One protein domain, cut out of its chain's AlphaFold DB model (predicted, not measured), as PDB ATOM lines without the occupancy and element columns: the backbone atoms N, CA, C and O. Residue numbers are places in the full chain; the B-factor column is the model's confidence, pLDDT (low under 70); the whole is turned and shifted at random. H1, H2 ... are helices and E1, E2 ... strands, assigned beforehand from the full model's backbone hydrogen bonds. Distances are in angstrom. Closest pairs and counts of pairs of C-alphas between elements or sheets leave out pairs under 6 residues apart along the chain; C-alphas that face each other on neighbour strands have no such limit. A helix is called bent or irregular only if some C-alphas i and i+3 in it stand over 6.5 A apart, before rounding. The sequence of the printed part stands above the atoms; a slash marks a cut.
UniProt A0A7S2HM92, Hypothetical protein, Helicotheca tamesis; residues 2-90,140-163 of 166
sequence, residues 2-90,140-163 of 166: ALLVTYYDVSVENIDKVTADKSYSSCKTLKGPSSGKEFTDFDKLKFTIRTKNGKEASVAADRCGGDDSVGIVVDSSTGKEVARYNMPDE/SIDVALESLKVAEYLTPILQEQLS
ATOM      1  N   ALA A   2     121.736 156.749 103.982       95.50
ATOM      2  CA  ALA A   2     122.323 158.099 103.929       95.50
ATOM      3  C   ALA A   2     121.427 159.198 104.529       95.50
ATOM      4  O   ALA A   2     121.893 159.981 105.342       95.50
ATOM      5  N   LEU A   3     120.120 159.193 104.239       93.75
ATOM      6  CA  LEU A   3     119.171 160.129 104.864       93.75
ATOM      7  C   LEU A   3     119.141 160.030 106.400       93.75
ATOM      8  O   LEU A   3     119.032 161.040 107.088       93.75
ATOM      9  N   LEU A   4     119.246 158.815 106.944       95.75
ATOM     10  CA  LEU A   4     119.247 158.580 108.387       95.75
ATOM     11  C   LEU A   4     120.555 159.065 109.026       95.75
ATOM     12  O   LEU A   4     120.518 159.677 110.089       95.75
ATOM     13  N   VAL A   5     121.689 158.848 108.359       96.94
ATOM     14  CA  VAL A   5     122.989 159.386 108.786       96.94
ATOM     15  C   VAL A   5     122.953 160.918 108.788       96.94
ATOM     16  O   VAL A   5     123.264 161.537 109.800       96.94
ATOM     17  N   THR A   6     122.496 161.531 107.693       94.88
ATOM     18  CA  THR A   6     122.502 162.991 107.521       94.88
ATOM     19  C   THR A   6     121.533 163.715 108.459       94.88
ATOM     20  O   THR A   6     121.894 164.734 109.038       94.88
ATOM     21  N   TYR A   7     120.299 163.223 108.613       91.75
ATOM     22  CA  TYR A   7     119.233 163.975 109.296       91.75
ATOM     23  C   TYR A   7     118.842 163.396 110.663       91.75
ATOM     24  O   TYR A   7     118.409 164.123 111.568       91.75
ATOM     25  N   TYR A   8     119.027 162.089 110.852       93.38
ATOM     26  CA  TYR A   8     118.579 161.372 112.048       93.38
ATOM     27  C   TYR A   8     119.710 161.002 113.002       93.38
ATOM     28  O   TYR A   8     119.441 160.349 114.006       93.38
ATOM     29  N   ASP A   9     120.933 161.486 112.749       94.50
ATOM     30  CA  ASP A   9     122.092 161.258 113.622       94.50
ATOM     31  C   ASP A   9     122.372 159.754 113.816       94.50
ATOM     32  O   ASP A   9     122.764 159.290 114.885       94.50
ATOM     33  N   VAL A  10     122.087 158.953 112.785       97.62
ATOM     34  CA  VAL A  10     122.323 157.509 112.821       97.62
ATOM     35  C   VAL A  10     123.787 157.236 112.501       97.62
ATOM     36  O   VAL A  10     124.267 157.552 111.418       97.62
ATOM     37  N   SER A  11     124.468 156.584 113.432       98.00
ATOM     38  CA  SER A  11     125.813 156.029 113.286       98.00
ATOM     39  C   SER A  11     125.895 154.737 114.092       98.00
ATOM     40  O   SER A  11     125.061 154.507 114.973       98.00
ATOM     41  N   VAL A  12     126.900 153.898 113.839       98.06
ATOM     42  CA  VAL A  12     127.086 152.659 114.625       98.06
ATOM     43  C   VAL A  12     127.197 152.961 116.125       98.06
ATOM     44  O   VAL A  12     126.649 152.237 116.952       98.06
ATOM     45  N   GLU A  13     127.847 154.069 116.484       97.62
ATOM     46  CA  GLU A  13     128.027 154.471 117.880       97.62
ATOM     47  C   GLU A  13     126.764 155.055 118.520       97.62
ATOM     48  O   GLU A  13     126.633 155.014 119.745       97.62
ATOM     49  N   ASN A  14     125.831 155.586 117.727       98.06
ATOM     50  CA  ASN A  14     124.642 156.273 118.232       98.06
ATOM     51  C   ASN A  14     123.347 155.460 118.107       98.06
ATOM     52  O   ASN A  14     122.303 155.889 118.599       98.06
ATOM     53  N   ILE A  15     123.383 154.286 117.477       98.31
ATOM     54  CA  ILE A  15     122.254 153.353 117.494       98.31
ATOM     55  C   ILE A  15     122.063 152.831 118.926       98.31
ATOM     56  O   ILE A  15     122.998 152.343 119.559       98.31
ATOM     57  N   ASP A  16     120.839 152.954 119.437       98.00
ATOM     58  CA  ASP A  16     120.412 152.379 120.717       98.00
ATOM     59  C   ASP A  16     119.693 151.048 120.487       98.00
ATOM     60  O   ASP A  16     120.023 150.022 121.080       98.00
ATOM     61  N   LYS A  17     118.726 151.047 119.562       97.69
ATOM     62  CA  LYS A  17     117.907 149.871 119.279       97.69
ATOM     63  C   LYS A  17     117.540 149.774 117.807       97.69
ATOM     64  O   LYS A  17     117.205 150.766 117.165       97.69
ATOM     65  N   VAL A  18     117.526 148.541 117.311       98.19
ATOM     66  CA  VAL A  18     117.037 148.178 115.979       98.19
ATOM     67  C   VAL A  18     115.967 147.112 116.138       98.19
ATOM     68  O   VAL A  18     116.153 146.143 116.875       98.19
ATOM     69  N   THR A  19     114.823 147.281 115.484       98.25
ATOM     70  CA  THR A  19     113.721 146.311 115.542       98.25
ATOM     71  C   THR A  19     113.196 146.031 114.146       98.25
ATOM     72  O   THR A  19     112.713 146.940 113.475       98.25
ATOM     73  N   ALA A  20     113.294 144.775 113.714       98.06
ATOM     74  CA  ALA A  20     112.736 144.303 112.460       98.06
ATOM     75  C   ALA A  20     111.218 144.107 112.576       98.06
ATOM     76  O   ALA A  20     110.714 143.518 113.537       98.06
ATOM     77  N   ASP A  21     110.484 144.549 111.560       97.81
ATOM     78  CA  ASP A  21     109.079 144.212 111.374       97.81
ATOM     79  C   ASP A  21     109.000 142.810 110.757       97.81
ATOM     80  O   ASP A  21     109.122 142.642 109.541       97.81
ATOM     81  N   LYS A  22     108.821 141.791 111.607       95.81
ATOM     82  CA  LYS A  22     108.759 140.380 111.186       95.81
ATOM     83  C   LYS A  22     107.544 140.053 110.314       95.81
ATOM     84  O   LYS A  22     107.546 139.026 109.649       95.81
ATOM     85  N   SER A  23     106.500 140.884 110.348       95.94
ATOM     86  CA  SER A  23     105.285 140.661 109.554       95.94
ATOM     87  C   SER A  23     105.469 141.080 108.096       95.94
ATOM     88  O   SER A  23     104.878 140.485 107.200       95.94
ATOM     89  N   TYR A  24     106.316 142.086 107.868       96.38
ATOM     90  CA  TYR A  24     106.639 142.597 106.540       96.38
ATOM     91  C   TYR A  24     107.910 141.966 105.957       96.38
ATOM     92  O   TYR A  24     107.998 141.726 104.753       96.38
ATOM     93  N   SER A  25     108.917 141.741 106.800       96.88
ATOM     94  CA  SER A  25     110.259 141.365 106.357       96.88
ATOM     95  C   SER A  25     110.380 139.875 106.056       96.88
ATOM     96  O   SER A  25     109.771 139.040 106.720       96.88
ATOM     97  N   SER A  26     111.235 139.535 105.095       94.25
ATOM     98  CA  SER A  26     111.590 138.164 104.754       94.25
ATOM     99  C   SER A  26     113.092 138.062 104.476       94.25
ATOM    100  O   SER A  26     113.686 138.896 103.792       94.25
ATOM    101  N   CYS A  27     113.717 137.051 105.083       93.12
ATOM    102  CA  CYS A  27     115.127 136.722 104.929       93.12
ATOM    103  C   CYS A  27     115.231 135.317 104.332       93.12
ATOM    104  O   CYS A  27     114.577 134.385 104.809       93.12
ATOM    105  N   LYS A  28     116.004 135.170 103.256       91.44
ATOM    106  CA  LYS A  28     116.064 133.953 102.445       91.44
ATOM    107  C   LYS A  28     117.502 133.539 102.209       91.44
ATOM    108  O   LYS A  28     118.347 134.369 101.886       91.44
ATOM    109  N   THR A  29     117.746 132.237 102.282       91.94
ATOM    110  CA  THR A  29     118.982 131.631 101.787       91.94
ATOM    111  C   THR A  29     118.770 131.198 100.343       91.94
ATOM    112  O   THR A  29     117.887 130.391 100.056       91.94
ATOM    113  N   LEU A  30     119.558 131.754  99.428       88.88
ATOM    114  CA  LEU A  30     119.500 131.475  97.997       88.88
ATOM    115  C   LEU A  30     120.860 130.987  97.500       88.88
ATOM    116  O   LEU A  30     121.905 131.307  98.061       88.88
ATOM    117  N   LYS A  31     120.859 130.227  96.405       92.06
ATOM    118  CA  LYS A  31     122.087 129.796  95.734       92.06
ATOM    119  C   LYS A  31     122.502 130.844  94.705       92.06
ATOM    120  O   LYS A  31     121.739 131.154  93.794       92.06
ATOM    121  N   GLY A  32     123.710 131.384  94.843       87.62
ATOM    122  CA  GLY A  32     124.255 132.402  93.950       87.62
ATOM    123  C   GLY A  32     124.336 131.900  92.503       87.62
ATOM    124  O   GLY A  32     124.911 130.830  92.277       87.62
ATOM    125  N   PRO A  33     123.821 132.653  91.511       84.81
ATOM    126  CA  PRO A  33     123.717 132.179  90.128       84.81
ATOM    127  C   PRO A  33     125.082 131.950  89.466       84.81
ATOM    128  O   PRO A  33     125.212 131.071  88.622       84.81
ATOM    129  N   SER A  34     126.111 132.704  89.870       86.19
ATOM    130  CA  SER A  34     127.460 132.608  89.294       86.19
ATOM    131  C   SER A  34     128.414 131.728  90.105       86.19
ATOM    132  O   SER A  34     129.289 131.085  89.538       86.19
ATOM    133  N   SER A  35     128.278 131.706  91.436       88.50
ATOM    134  CA  SER A  35     129.206 131.002  92.335       88.50
ATOM    135  C   SER A  35     128.708 129.625  92.771       88.50
ATOM    136  O   SER A  35     129.495 128.821  93.267       88.50
ATOM    137  N   GLY A  36     127.400 129.368  92.663       89.50
ATOM    138  CA  GLY A  36     126.755 128.195  93.244       89.50
ATOM    139  C   GLY A  36     126.806 128.143  94.776       89.50
ATOM    140  O   GLY A  36     126.391 127.136  95.346       89.50
ATOM    141  N   LYS A  37     127.313 129.184  95.448       93.75
ATOM    142  CA  LYS A  37     127.393 129.254  96.910       93.75
ATOM    143  C   LYS A  37     126.090 129.782  97.481       93.75
ATOM    144  O   LYS A  37     125.466 130.656  96.883       93.75
ATOM    145  N   GLU A  38     125.698 129.261  98.632       93.31
ATOM    146  CA  GLU A  38     124.569 129.808  99.375       93.31
ATOM    147  C   GLU A  38     124.922 131.184  99.940       93.31
ATOM    148  O   GLU A  38     126.049 131.422 100.379       93.31
ATOM    149  N   PHE A  39     123.954 132.090  99.900       90.12
ATOM    150  CA  PHE A  39     124.008 133.382 100.561       90.12
ATOM    151  C   PHE A  39     122.646 133.667 101.192       90.12
ATOM    152  O   PHE A  39     121.608 133.329 100.618       90.12
ATOM    153  N   THR A  40     122.656 134.262 102.380       91.38
ATOM    154  CA  THR A  40     121.448 134.652 103.110       91.38
ATOM    155  C   THR A  40     121.276 136.154 103.013       91.38
ATOM    156  O   THR A  40     122.216 136.900 103.276       91.38
ATOM    157  N   ASP A  41     120.093 136.601 102.604       91.88
ATOM    158  CA  ASP A  41     119.834 138.007 102.311       91.88
ATOM    159  C   ASP A  41     118.332 138.330 102.385       91.88
ATOM    160  O   ASP A  41     117.493 137.432 102.478       91.88
ATOM    161  N   PHE A  42     117.977 139.610 102.365       94.00
ATOM    162  CA  PHE A  42     116.599 140.076 102.504       94.00
ATOM    163  C   PHE A  42     115.965 140.351 101.141       94.00
ATOM    164  O   PHE A  42     116.437 141.217 100.407       94.00
ATOM    165  N   ASP A  43     114.867 139.678 100.797       93.50
ATOM    166  CA  ASP A  43     114.053 140.081  99.641       93.50
ATOM    167  C   ASP A  43     113.072 141.203  99.995       93.50
ATOM    168  O   ASP A  43     112.804 142.064  99.155       93.50
ATOM    169  N   LYS A  44     112.605 141.234 101.249       95.81
ATOM    170  CA  LYS A  44     111.841 142.342 101.833       95.81
ATOM    171  C   LYS A  44     112.354 142.647 103.222       95.81
ATOM    172  O   LYS A  44     112.595 141.739 104.014       95.81
ATOM    173  N   LEU A  45     112.483 143.918 103.554       97.44
ATOM    174  CA  LEU A  45     113.007 144.323 104.843       97.44
ATOM    175  C   LEU A  45     112.336 145.604 105.300       97.44
ATOM    176  O   LEU A  45     112.365 146.608 104.598       97.44
ATOM    177  N   LYS A  46     111.784 145.578 106.509       98.06
ATOM    178  CA  LYS A  46     111.341 146.767 107.220       98.06
ATOM    179  C   LYS A  46     111.856 146.731 108.644       98.06
ATOM    180  O   LYS A  46     111.733 145.723 109.335       98.06
ATOM    181  N   PHE A  47     112.437 147.833 109.088       98.31
ATOM    182  CA  PHE A  47     112.975 147.961 110.435       98.31
ATOM    183  C   PHE A  47     112.898 149.401 110.921       98.31
ATOM    184  O   PHE A  47     112.849 150.344 110.130       98.31
ATOM    185  N   THR A  48     112.929 149.551 112.236       98.00
ATOM    186  CA  THR A  48     112.976 150.840 112.919       98.00
ATOM    187  C   THR A  48     114.285 150.951 113.688       98.00
ATOM    188  O   THR A  48     114.667 150.023 114.405       98.00
ATOM    189  N   ILE A  49     114.970 152.083 113.530       98.19
ATOM    190  CA  ILE A  49     116.141 152.470 114.318       98.19
ATOM    191  C   ILE A  49     115.711 153.538 115.312       98.19
ATOM    192  O   ILE A  49     115.112 154.538 114.919       98.19
ATOM    193  N   ARG A  50     116.099 153.352 116.572       97.50
ATOM    194  CA  ARG A  50     116.112 154.391 117.597       97.50
ATOM    195  C   ARG A  50     117.557 154.737 117.944       97.50
ATOM    196  O   ARG A  50     118.365 153.837 118.183       97.50
ATOM    197  N   THR A  51     117.879 156.025 117.968       97.38
ATOM    198  CA  THR A  51     119.187 156.519 118.413       97.38
ATOM    199  C   THR A  51     119.203 156.770 119.917       97.38
ATOM    200  O   THR A  51     118.155 156.971 120.534       97.38
ATOM    201  N   LYS A  52     120.397 156.816 120.516       97.19
ATOM    202  CA  LYS A  52     120.587 157.136 121.945       97.19
ATOM    203  C   LYS A  52     120.068 158.531 122.300       97.19
ATOM    204  O   LYS A  52     119.641 158.767 123.425       97.19
ATOM    205  N   ASN A  53     120.030 159.423 121.312       92.62
ATOM    206  CA  ASN A  53     119.481 160.774 121.422       92.62
ATOM    207  C   ASN A  53     117.949 160.823 121.241       92.62
ATOM    208  O   ASN A  53     117.368 161.904 121.182       92.62
ATOM    209  N   GLY A  54     117.283 159.668 121.136       91.44
ATOM    210  CA  GLY A  54     115.825 159.552 121.091       91.44
ATOM    211  C   GLY A  54     115.188 159.799 119.722       91.44
ATOM    212  O   GLY A  54     113.962 159.780 119.628       91.44
ATOM    213  N   LYS A  55     115.977 160.006 118.657       93.31
ATOM    214  CA  LYS A  55     115.439 160.085 117.290       93.31
ATOM    215  C   LYS A  55     115.051 158.690 116.811       93.31
ATOM    216  O   LYS A  55     115.733 157.712 117.111       93.31
ATOM    217  N   GLU A  56     113.979 158.609 116.034       94.88
ATOM    218  CA  GLU A  56     113.466 157.346 115.512       94.88
ATOM    219  C   GLU A  56     113.157 157.469 114.019       94.88
ATOM    220  O   GLU A  56     112.590 158.466 113.576       94.88
ATOM    221  N   ALA A  57     113.552 156.461 113.244       95.94
ATOM    222  CA  ALA A  57     113.276 156.387 111.815       95.94
ATOM    223  C   ALA A  57     113.003 154.940 111.403       95.94
ATOM    224  O   ALA A  57     113.672 154.014 111.864       95.94
ATOM    225  N   SER A  58     112.034 154.752 110.509       96.44
ATOM    226  CA  SER A  58     111.724 153.448 109.920       96.44
ATOM    227  C   SER A  58     112.119 153.415 108.451       96.44
ATOM    228  O   SER A  58     111.920 154.386 107.726       96.44
ATOM    229  N   VAL A  59     112.668 152.288 108.016       97.38
ATOM    230  CA  VAL A  59     113.056 152.031 106.628       97.38
ATOM    231  C   VAL A  59     112.332 150.778 106.172       97.38
ATOM    232  O   VAL A  59     112.303 149.796 106.909       97.38
ATOM    233  N   ALA A  60     111.759 150.813 104.970       96.62
ATOM    234  CA  ALA A  60     111.168 149.660 104.306       96.62
ATOM    235  C   ALA A  60     111.703 149.559 102.872       96.62
ATOM    236  O   ALA A  60     111.843 150.577 102.195       96.62
ATOM    237  N   ALA A  61     112.002 148.344 102.428       95.56
ATOM    238  CA  ALA A  61     112.443 148.033 101.076       95.56
ATOM    239  C   ALA A  61     111.890 146.669 100.640       95.56
ATOM    240  O   ALA A  61     111.869 145.720 101.429       95.56
ATOM    241  N   ASP A  62     111.480 146.569  99.378       95.00
ATOM    242  CA  ASP A  62     110.974 145.349  98.743       95.00
ATOM    243  C   ASP A  62     111.610 145.223  97.359       95.00
ATOM    244  O   ASP A  62     111.368 146.057  96.486       95.00
ATOM    245  N   ARG A  63     112.426 144.184  97.144       91.00
ATOM    246  CA  ARG A  63     113.126 143.972  95.861       91.00
ATOM    247  C   ARG A  63     112.177 143.784  94.680       91.00
ATOM    248  O   ARG A  63     112.589 143.992  93.545       91.00
ATOM    249  N   CYS A  64     110.939 143.380  94.944       88.12
ATOM    250  CA  CYS A  64     109.907 143.168  93.938       88.12
ATOM    251  C   CYS A  64     108.793 144.227  94.021       88.12
ATOM    252  O   CYS A  64     107.738 144.035  93.422       88.12
ATOM    253  N   GLY A  65     109.004 145.306  94.783       85.06
ATOM    254  CA  GLY A  65     107.997 146.334  95.059       85.06
ATOM    255  C   GLY A  65     107.818 147.390  93.966       85.06
ATOM    256  O   GLY A  65     106.892 148.185  94.073       85.06
ATOM    257  N   GLY A  66     108.668 147.391  92.933       85.62
ATOM    258  CA  GLY A  66     108.704 148.421  91.889       85.62
ATOM    259  C   GLY A  66     109.883 149.384  92.052       85.62
ATOM    260  O   GLY A  66     110.813 149.113  92.814       85.62
ATOM    261  N   ASP A  67     109.854 150.482  91.300       82.50
ATOM    262  CA  ASP A  67     110.857 151.554  91.286       82.50
ATOM    263  C   ASP A  67     110.400 152.841  91.997       82.50
ATOM    264  O   ASP A  67     111.160 153.809  92.072       82.50
ATOM    265  N   ASP A  68     109.210 152.814  92.596       87.56
ATOM    266  CA  ASP A  68     108.663 153.924  93.364       87.56
ATOM    267  C   ASP A  68     109.212 153.952  94.797       87.56
ATOM    268  O   ASP A  68     109.517 152.929  95.420       87.56
ATOM    269  N   SER A  69     109.274 155.145  95.380       90.56
ATOM    270  CA  SER A  69     109.588 155.310  96.796       90.56
ATOM    271  C   SER A  69     108.799 156.444  97.431       90.56
ATOM    272  O   SER A  69     108.375 157.393  96.769       90.56
ATOM    273  N   VAL A  70     108.608 156.338  98.747       93.44
ATOM    274  CA  VAL A  70     107.920 157.350  99.544       93.44
ATOM    275  C   VAL A  70     108.727 157.697 100.790       93.44
ATOM    276  O   VAL A  70     109.166 156.821 101.539       93.44
ATOM    277  N   GLY A  71     108.907 158.992 101.023       94.19
ATOM    278  CA  GLY A  71     109.403 159.550 102.273       94.19
ATOM    279  C   GLY A  71     108.257 160.205 103.030       94.19
ATOM    280  O   GLY A  71     107.590 161.081 102.488       94.19
ATOM    281  N   ILE A  72     108.026 159.799 104.279       95.19
ATOM    282  CA  ILE A  72     106.976 160.366 105.135       95.19
ATOM    283  C   ILE A  72     107.639 160.963 106.372       95.19
ATOM    284  O   ILE A  72     108.400 160.282 107.059       95.19
ATOM    285  N   VAL A  73     107.335 162.225 106.658       93.50
ATOM    286  CA  VAL A  73     107.768 162.913 107.876       93.50
ATOM    287  C   VAL A  73     106.568 163.041 108.798       93.50
ATOM    288  O   VAL A  73     105.503 163.507 108.392       93.50
ATOM    289  N   VAL A  74     106.752 162.628 110.046       93.56
ATOM    290  CA  VAL A  74     105.709 162.616 111.069       93.56
ATOM    291  C   VAL A  74     106.159 163.479 112.240       93.56
ATOM    292  O   VAL A  74     107.300 163.380 112.689       93.56
ATOM    293  N   ASP A  75     105.260 164.318 112.742       90.88
ATOM    294  CA  ASP A  75     105.467 165.052 113.984       90.88
ATOM    295  C   ASP A  75     105.471 164.068 115.161       90.88
ATOM    296  O   ASP A  75     104.485 163.377 115.422       90.88
ATOM    297  N   SER A  76     106.581 164.009 115.894       85.50
ATOM    298  CA  SER A  76     106.770 163.036 116.973       85.50
ATOM    299  C   SER A  76     105.858 163.259 118.183       85.50
ATOM    300  O   SER A  76     105.665 162.337 118.968       85.50
ATOM    301  N   SER A  77     105.315 164.467 118.369       89.62
ATOM    302  CA  SER A  77     104.450 164.804 119.508       89.62
ATOM    303  C   SER A  77     102.981 164.465 119.254       89.62
ATOM    304  O   SER A  77     102.256 164.093 120.175       89.62
ATOM    305  N   THR A  78     102.543 164.570 117.998       92.81
ATOM    306  CA  THR A  78     101.146 164.360 117.595       92.81
ATOM    307  C   THR A  78     100.928 163.070 116.812       92.81
ATOM    308  O   THR A  78      99.785 162.638 116.666       92.81
ATOM    309  N   GLY A  79     101.996 162.466 116.280       90.38
ATOM    310  CA  GLY A  79     101.934 161.317 115.378       90.38
ATOM    311  C   GLY A  79     101.341 161.643 114.004       90.38
ATOM    312  O   GLY A  79     100.997 160.725 113.261       90.38
ATOM    313  N   LYS A  80     101.179 162.928 113.659       95.12
ATOM    314  CA  LYS A  80     100.579 163.352 112.389       95.12
ATOM    315  C   LYS A  80     101.628 163.495 111.298       95.12
ATOM    316  O   LYS A  80     102.703 164.040 111.527       95.12
ATOM    317  N   GLU A  81     101.278 163.051 110.098       96.56
ATOM    318  CA  GLU A  81     102.054 163.315 108.891       96.56
ATOM    319  C   GLU A  81     102.118 164.824 108.628       96.56
ATOM    320  O   GLU A  81     101.086 165.495 108.572       96.56
ATOM    321  N   VAL A  82     103.335 165.350 108.501       96.50
ATOM    322  CA  VAL A  82     103.600 166.768 108.214       96.50
ATOM    323  C   VAL A  82     104.150 166.984 106.812       96.50
ATOM    324  O   VAL A  82     104.022 168.080 106.273       96.50
ATOM    325  N   ALA A  83     104.741 165.953 106.210       95.25
ATOM    326  CA  ALA A  83     105.179 165.986 104.824       95.25
ATOM    327  C   ALA A  83     105.224 164.580 104.221       95.25
ATOM    328  O   ALA A  83     105.511 163.598 104.914       95.25
ATOM    329  N   ARG A  84     104.999 164.516 102.909       95.25
ATOM    330  CA  ARG A  84     105.133 163.319 102.084       95.25
ATOM    331  C   ARG A  84     105.824 163.677 100.784       95.25
ATOM    332  O   ARG A  84     105.470 164.661 100.144       95.25
ATOM    333  N   TYR A  85     106.769 162.837 100.405       92.56
ATOM    334  CA  TYR A  85     107.547 162.956  99.186       92.56
ATOM    335  C   TYR A  85     107.428 161.639  98.437       92.56
ATOM    336  O   TYR A  85     107.686 160.591  99.027       92.56
ATOM    337  N   ASN A  86     107.023 161.691  97.174       91.25
ATOM    338  CA  ASN A  86     106.961 160.525  96.299       91.25
ATOM    339  C   ASN A  86     108.038 160.676  95.227       91.25
ATOM    340  O   ASN A  86     108.287 161.787  94.765       91.25
ATOM    341  N   MET A  87     108.660 159.568  94.846       88.50
ATOM    342  CA  MET A  87     109.541 159.500  93.688       88.50
ATOM    343  C   MET A  87     109.118 158.291  92.845       88.50
ATOM    344  O   MET A  87     109.084 157.194  93.409       88.50
ATOM    345  N   PRO A  88     108.831 158.473  91.545       89.06
ATOM    346  CA  PRO A  88     108.733 159.768  90.863       89.06
ATOM    347  C   PRO A  88     107.548 160.609  91.385       89.06
ATOM    348  O   PRO A  88     106.567 160.072  91.904       89.06
ATOM    349  N   ASP A  89     107.649 161.935  91.278       90.12
ATOM    350  CA  ASP A  89     106.523 162.839  91.534       90.12
ATOM    351  C   ASP A  89     105.631 163.002  90.284       90.12
ATOM    352  O   ASP A  89     105.910 162.455  89.214       90.12
ATOM    353  N   GLU A  90     104.516 163.727  90.417       90.75
ATOM    354  CA  GLU A  90     103.542 163.886  89.327       90.75
ATOM    355  C   GLU A  90     104.144 164.560  88.082       90.75
ATOM    356  O   GLU A  90     103.789 164.205  86.955       90.75
ATOM    357  N   SER A 140     128.137 163.596 101.120       94.00
ATOM    358  CA  SER A 140     129.601 163.589 101.139       94.00
ATOM    359  C   SER A 140     130.157 162.162 101.207       94.00
ATOM    360  O   SER A 140     129.440 161.201 101.508       94.00
ATOM    361  N   ILE A 141     131.467 162.022 100.985       95.62
ATOM    362  CA  ILE A 141     132.150 160.735 101.153       95.62
ATOM    363  C   ILE A 141     132.051 160.212 102.592       95.62
ATOM    364  O   ILE A 141     131.882 159.012 102.787       95.62
ATOM    365  N   ASP A 142     132.055 161.095 103.593       96.31
ATOM    366  CA  ASP A 142     131.902 160.708 104.999       96.31
ATOM    367  C   ASP A 142     130.512 160.124 105.270       96.31
ATOM    368  O   ASP A 142     130.392 159.085 105.920       96.31
ATOM    369  N   VAL A 143     129.461 160.727 104.698       96.94
ATOM    370  CA  VAL A 143     128.094 160.186 104.771       96.94
ATOM    371  C   VAL A 143     128.020 158.816 104.098       96.94
ATOM    372  O   VAL A 143     127.356 157.914 104.617       96.94
ATOM    373  N   ALA A 144     128.699 158.631 102.964       96.94
ATOM    374  CA  ALA A 144     128.748 157.345 102.272       96.94
ATOM    375  C   ALA A 144     129.459 156.268 103.109       96.94
ATOM    376  O   ALA A 144     128.925 155.169 103.274       96.94
ATOM    377  N   LEU A 145     130.620 156.595 103.687       98.25
ATOM    378  CA  LEU A 145     131.374 155.697 104.563       98.25
ATOM    379  C   LEU A 145     130.553 155.301 105.792       98.25
ATOM    380  O   LEU A 145     130.461 154.119 106.113       98.25
ATOM    381  N   GLU A 146     129.925 156.265 106.461       98.38
ATOM    382  CA  GLU A 146     129.124 155.988 107.652       98.38
ATOM    383  C   GLU A 146     127.863 155.182 107.316       98.38
ATOM    384  O   GLU A 146     127.524 154.233 108.020       98.38
ATOM    385  N   SER A 147     127.222 155.466 106.178       98.12
ATOM    386  CA  SER A 147     126.087 154.675 105.688       98.12
ATOM    387  C   SER A 147     126.458 153.213 105.455       98.12
ATOM    388  O   SER A 147     125.659 152.332 105.774       98.12
ATOM    389  N   LEU A 148     127.651 152.952 104.910       98.44
ATOM    390  CA  LEU A 148     128.139 151.595 104.683       98.44
ATOM    391  C   LEU A 148     128.416 150.873 106.006       98.44
ATOM    392  O   LEU A 148     127.962 149.747 106.179       98.44
ATOM    393  N   LYS A 149     129.076 151.532 106.969       98.50
ATOM    394  CA  LYS A 149     129.278 150.960 108.313       98.50
ATOM    395  C   LYS A 149     127.953 150.599 108.977       98.50
ATOM    396  O   LYS A 149     127.830 149.520 109.546       98.50
ATOM    397  N   VAL A 150     126.959 151.485 108.887       98.38
ATOM    398  CA  VAL A 150     125.611 151.224 109.404       98.38
ATOM    399  C   VAL A 150     124.988 150.022 108.689       98.38
ATOM    400  O   VAL A 150     124.444 149.154 109.358       98.38
ATOM    401  N   ALA A 151     125.096 149.910 107.364       98.12
ATOM    402  CA  ALA A 151     124.565 148.757 106.627       98.12
ATOM    403  C   ALA A 151     125.190 147.424 107.089       98.12
ATOM    404  O   ALA A 151     124.466 146.470 107.385       98.12
ATOM    405  N   GLU A 152     126.519 147.382 107.215       98.06
ATOM    406  CA  GLU A 152     127.265 146.211 107.698       98.06
ATOM    407  C   GLU A 152     126.917 145.869 109.153       98.06
ATOM    408  O   GLU A 152     126.740 144.703 109.493       98.06
ATOM    409  N   TYR A 153     126.748 146.880 110.008       98.25
ATOM    410  CA  TYR A 153     126.339 146.698 111.402       98.25
ATOM    411  C   TYR A 153     124.913 146.141 111.530       98.25
ATOM    412  O   TYR A 153     124.654 145.250 112.339       98.25
ATOM    413  N   LEU A 154     123.978 146.647 110.722       98.00
ATOM    414  CA  LEU A 154     122.568 146.257 110.777       98.00
ATOM    415  C   LEU A 154     122.317 144.851 110.231       98.00
ATOM    416  O   LEU A 154     121.442 144.154 110.741       98.00
ATOM    417  N   THR A 155     123.049 144.441 109.195       96.56
ATOM    418  CA  THR A 155     122.801 143.181 108.477       96.56
ATOM    419  C   THR A 155     122.738 141.954 109.397       96.56
ATOM    420  O   THR A 155     121.688 141.309 109.410       96.56
ATOM    421  N   PRO A 156     123.762 141.628 110.213       96.38
ATOM    422  CA  PRO A 156     123.711 140.446 111.074       96.38
ATOM    423  C   PRO A 156     122.623 140.551 112.153       96.38
ATOM    424  O   PRO A 156     121.950 139.564 112.435       96.38
ATOM    425  N   ILE A 157     122.385 141.749 112.700       97.25
ATOM    426  CA  ILE A 157     121.343 141.991 113.712       97.25
ATOM    427  C   ILE A 157     119.954 141.695 113.133       97.25
ATOM    428  O   ILE A 157     119.121 141.046 113.765       97.25
ATOM    429  N   LEU A 158     119.685 142.179 111.921       97.56
ATOM    430  CA  LEU A 158     118.401 141.990 111.254       97.56
ATOM    431  C   LEU A 158     118.224 140.545 110.774       97.56
ATOM    432  O   LEU A 158     117.121 140.012 110.880       97.56
ATOM    433  N   GLN A 159     119.292 139.886 110.310       95.62
ATOM    434  CA  GLN A 159     119.265 138.456 109.984       95.62
ATOM    435  C   GLN A 159     118.946 137.605 111.215       95.62
ATOM    436  O   GLN A 159     118.097 136.723 111.133       95.62
ATOM    437  N   GLU A 160     119.557 137.888 112.367       95.12
ATOM    438  CA  GLU A 160     119.272 137.183 113.620       95.12
ATOM    439  C   GLU A 160     117.804 137.355 114.039       95.12
ATOM    440  O   GLU A 160     117.115 136.378 114.325       95.12
ATOM    441  N   GLN A 161     117.277 138.585 113.996       96.00
ATOM    442  CA  GLN A 161     115.877 138.853 114.348       96.00
ATOM    443  C   GLN A 161     114.867 138.163 113.417       96.00
ATOM    444  O   GLN A 161     113.744 137.868 113.851       96.00
ATOM    445  N   LEU A 162     115.243 137.939 112.156       94.38
ATOM    446  CA  LEU A 162     114.400 137.360 111.106       94.38
ATOM    447  C   LEU A 162     114.676 135.878 110.839       94.38
ATOM    448  O   LEU A 162     113.963 135.263 110.046       94.38
ATOM    449  N   SER A 163     115.674 135.297 111.500       84.88
ATOM    450  CA  SER A 163     115.920 133.862 111.435       84.88
ATOM    451  C   SER A 163     114.736 133.110 112.060       84.88
ATOM    452  O   SER A 163     114.134 133.606 113.021       84.88
TER     453      SER A 163
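Overview. This is residues 2 to 90 and 140 to 163 of the 166 residues of the protein "Hypothetical protein" of Helicotheca tamesis (UniProt A0A7S2HM92). What does the model look like? A twisted antiparallel sheet is built round the long strand E3, with the helices H1 and H2 over one face and no named helix over the other; the hairpin of E5 and E6 is a separate small sheet near E4. E3 bends by 76 degrees at residue 44; E2 pairs with its residues 38 to 44, E4 with 44 to 50 and E1 with 47 to 51. What is it made of? The printed part has 113 residues with two named helices and six named strands, in the order H1 E1 E2 E3 E4 E5 E6 H2, of mixed class. It is only just compact, close to loose, with a radius of gyration of the C-alphas of 15.6 A and spans of 49 by 38 by 32 A.

Arrangement. Where does the printed part begin? H1, residues 2 to 8, is on the branched sheet at a height of 10.0 A, over E4, residues 56 to 62, and along it at 16 degrees on the local plane; their closest C-alphas, those of Leu 4 and Ala 57, are 7.2 A apart. How do the strands pair? E1, residues 15 to 20, and E2, residues 26 to 31, lie on one side of E3, residues 38 to 51, and E4 on the other side, each antiparallel to E3; within hydrogen-bond range are N 19 and O 48 at 3.0 A, N 28 and O 41 at 2.8 A, and N 47 and O 59 at 2.9 A. E2, E3 and E4 form a meander, each strand the antiparallel neighbour of the one before. E5, residues 69 to 74, and E6, residues 81 to 87, form an antiparallel hairpin, with N 71 and O 85 2.8 A apart; E4 and E5 are near each other, with 7 pairs of C-alphas within 10 A. Where is the last helix? H2, residues 141 to 162, is on the same face of the branched sheet as H1; its closest C-alpha pair with E1, Leu 158 and Ala 20, is 6.2 A apart. With residues 143 to 147 alone it touches H1, about perpendicular at 88 degrees, the closest C-alphas being those of Ser 147 and Ala 2, 5.4 A. In H1 every O i to N i+4 pair is within hydrogen-bond range, in H2 16 of 18.

Along the chain. Where do the ends lie? C-alpha 2 of H1 is at (122.323, 158.099, 103.929), and C-alpha 162 of H2 is at (114.400, 137.360, 111.106). Which elements are long? From first to last C-alpha E3 measures 33.2 A, H2 31.0 A and E4 20.8 A. H2 is only just irregular, with C-alphas 153 and 156 6.8 A apart, and has a kink of 30 degrees near residue 156.

Size, cuts and confidence. How large is it? The two C-alphas farthest apart, those of Gly 36 and Thr 78, are 50.6 A apart. Is anything missing or uncertain? Residues 91 to 139 are not printed, and C-alphas 90 and 140 are 28.6 A apart across the cut; of the links printed whole, none is long. The mean pLDDT of the printed part is 94.2, and no printed residue is under 70.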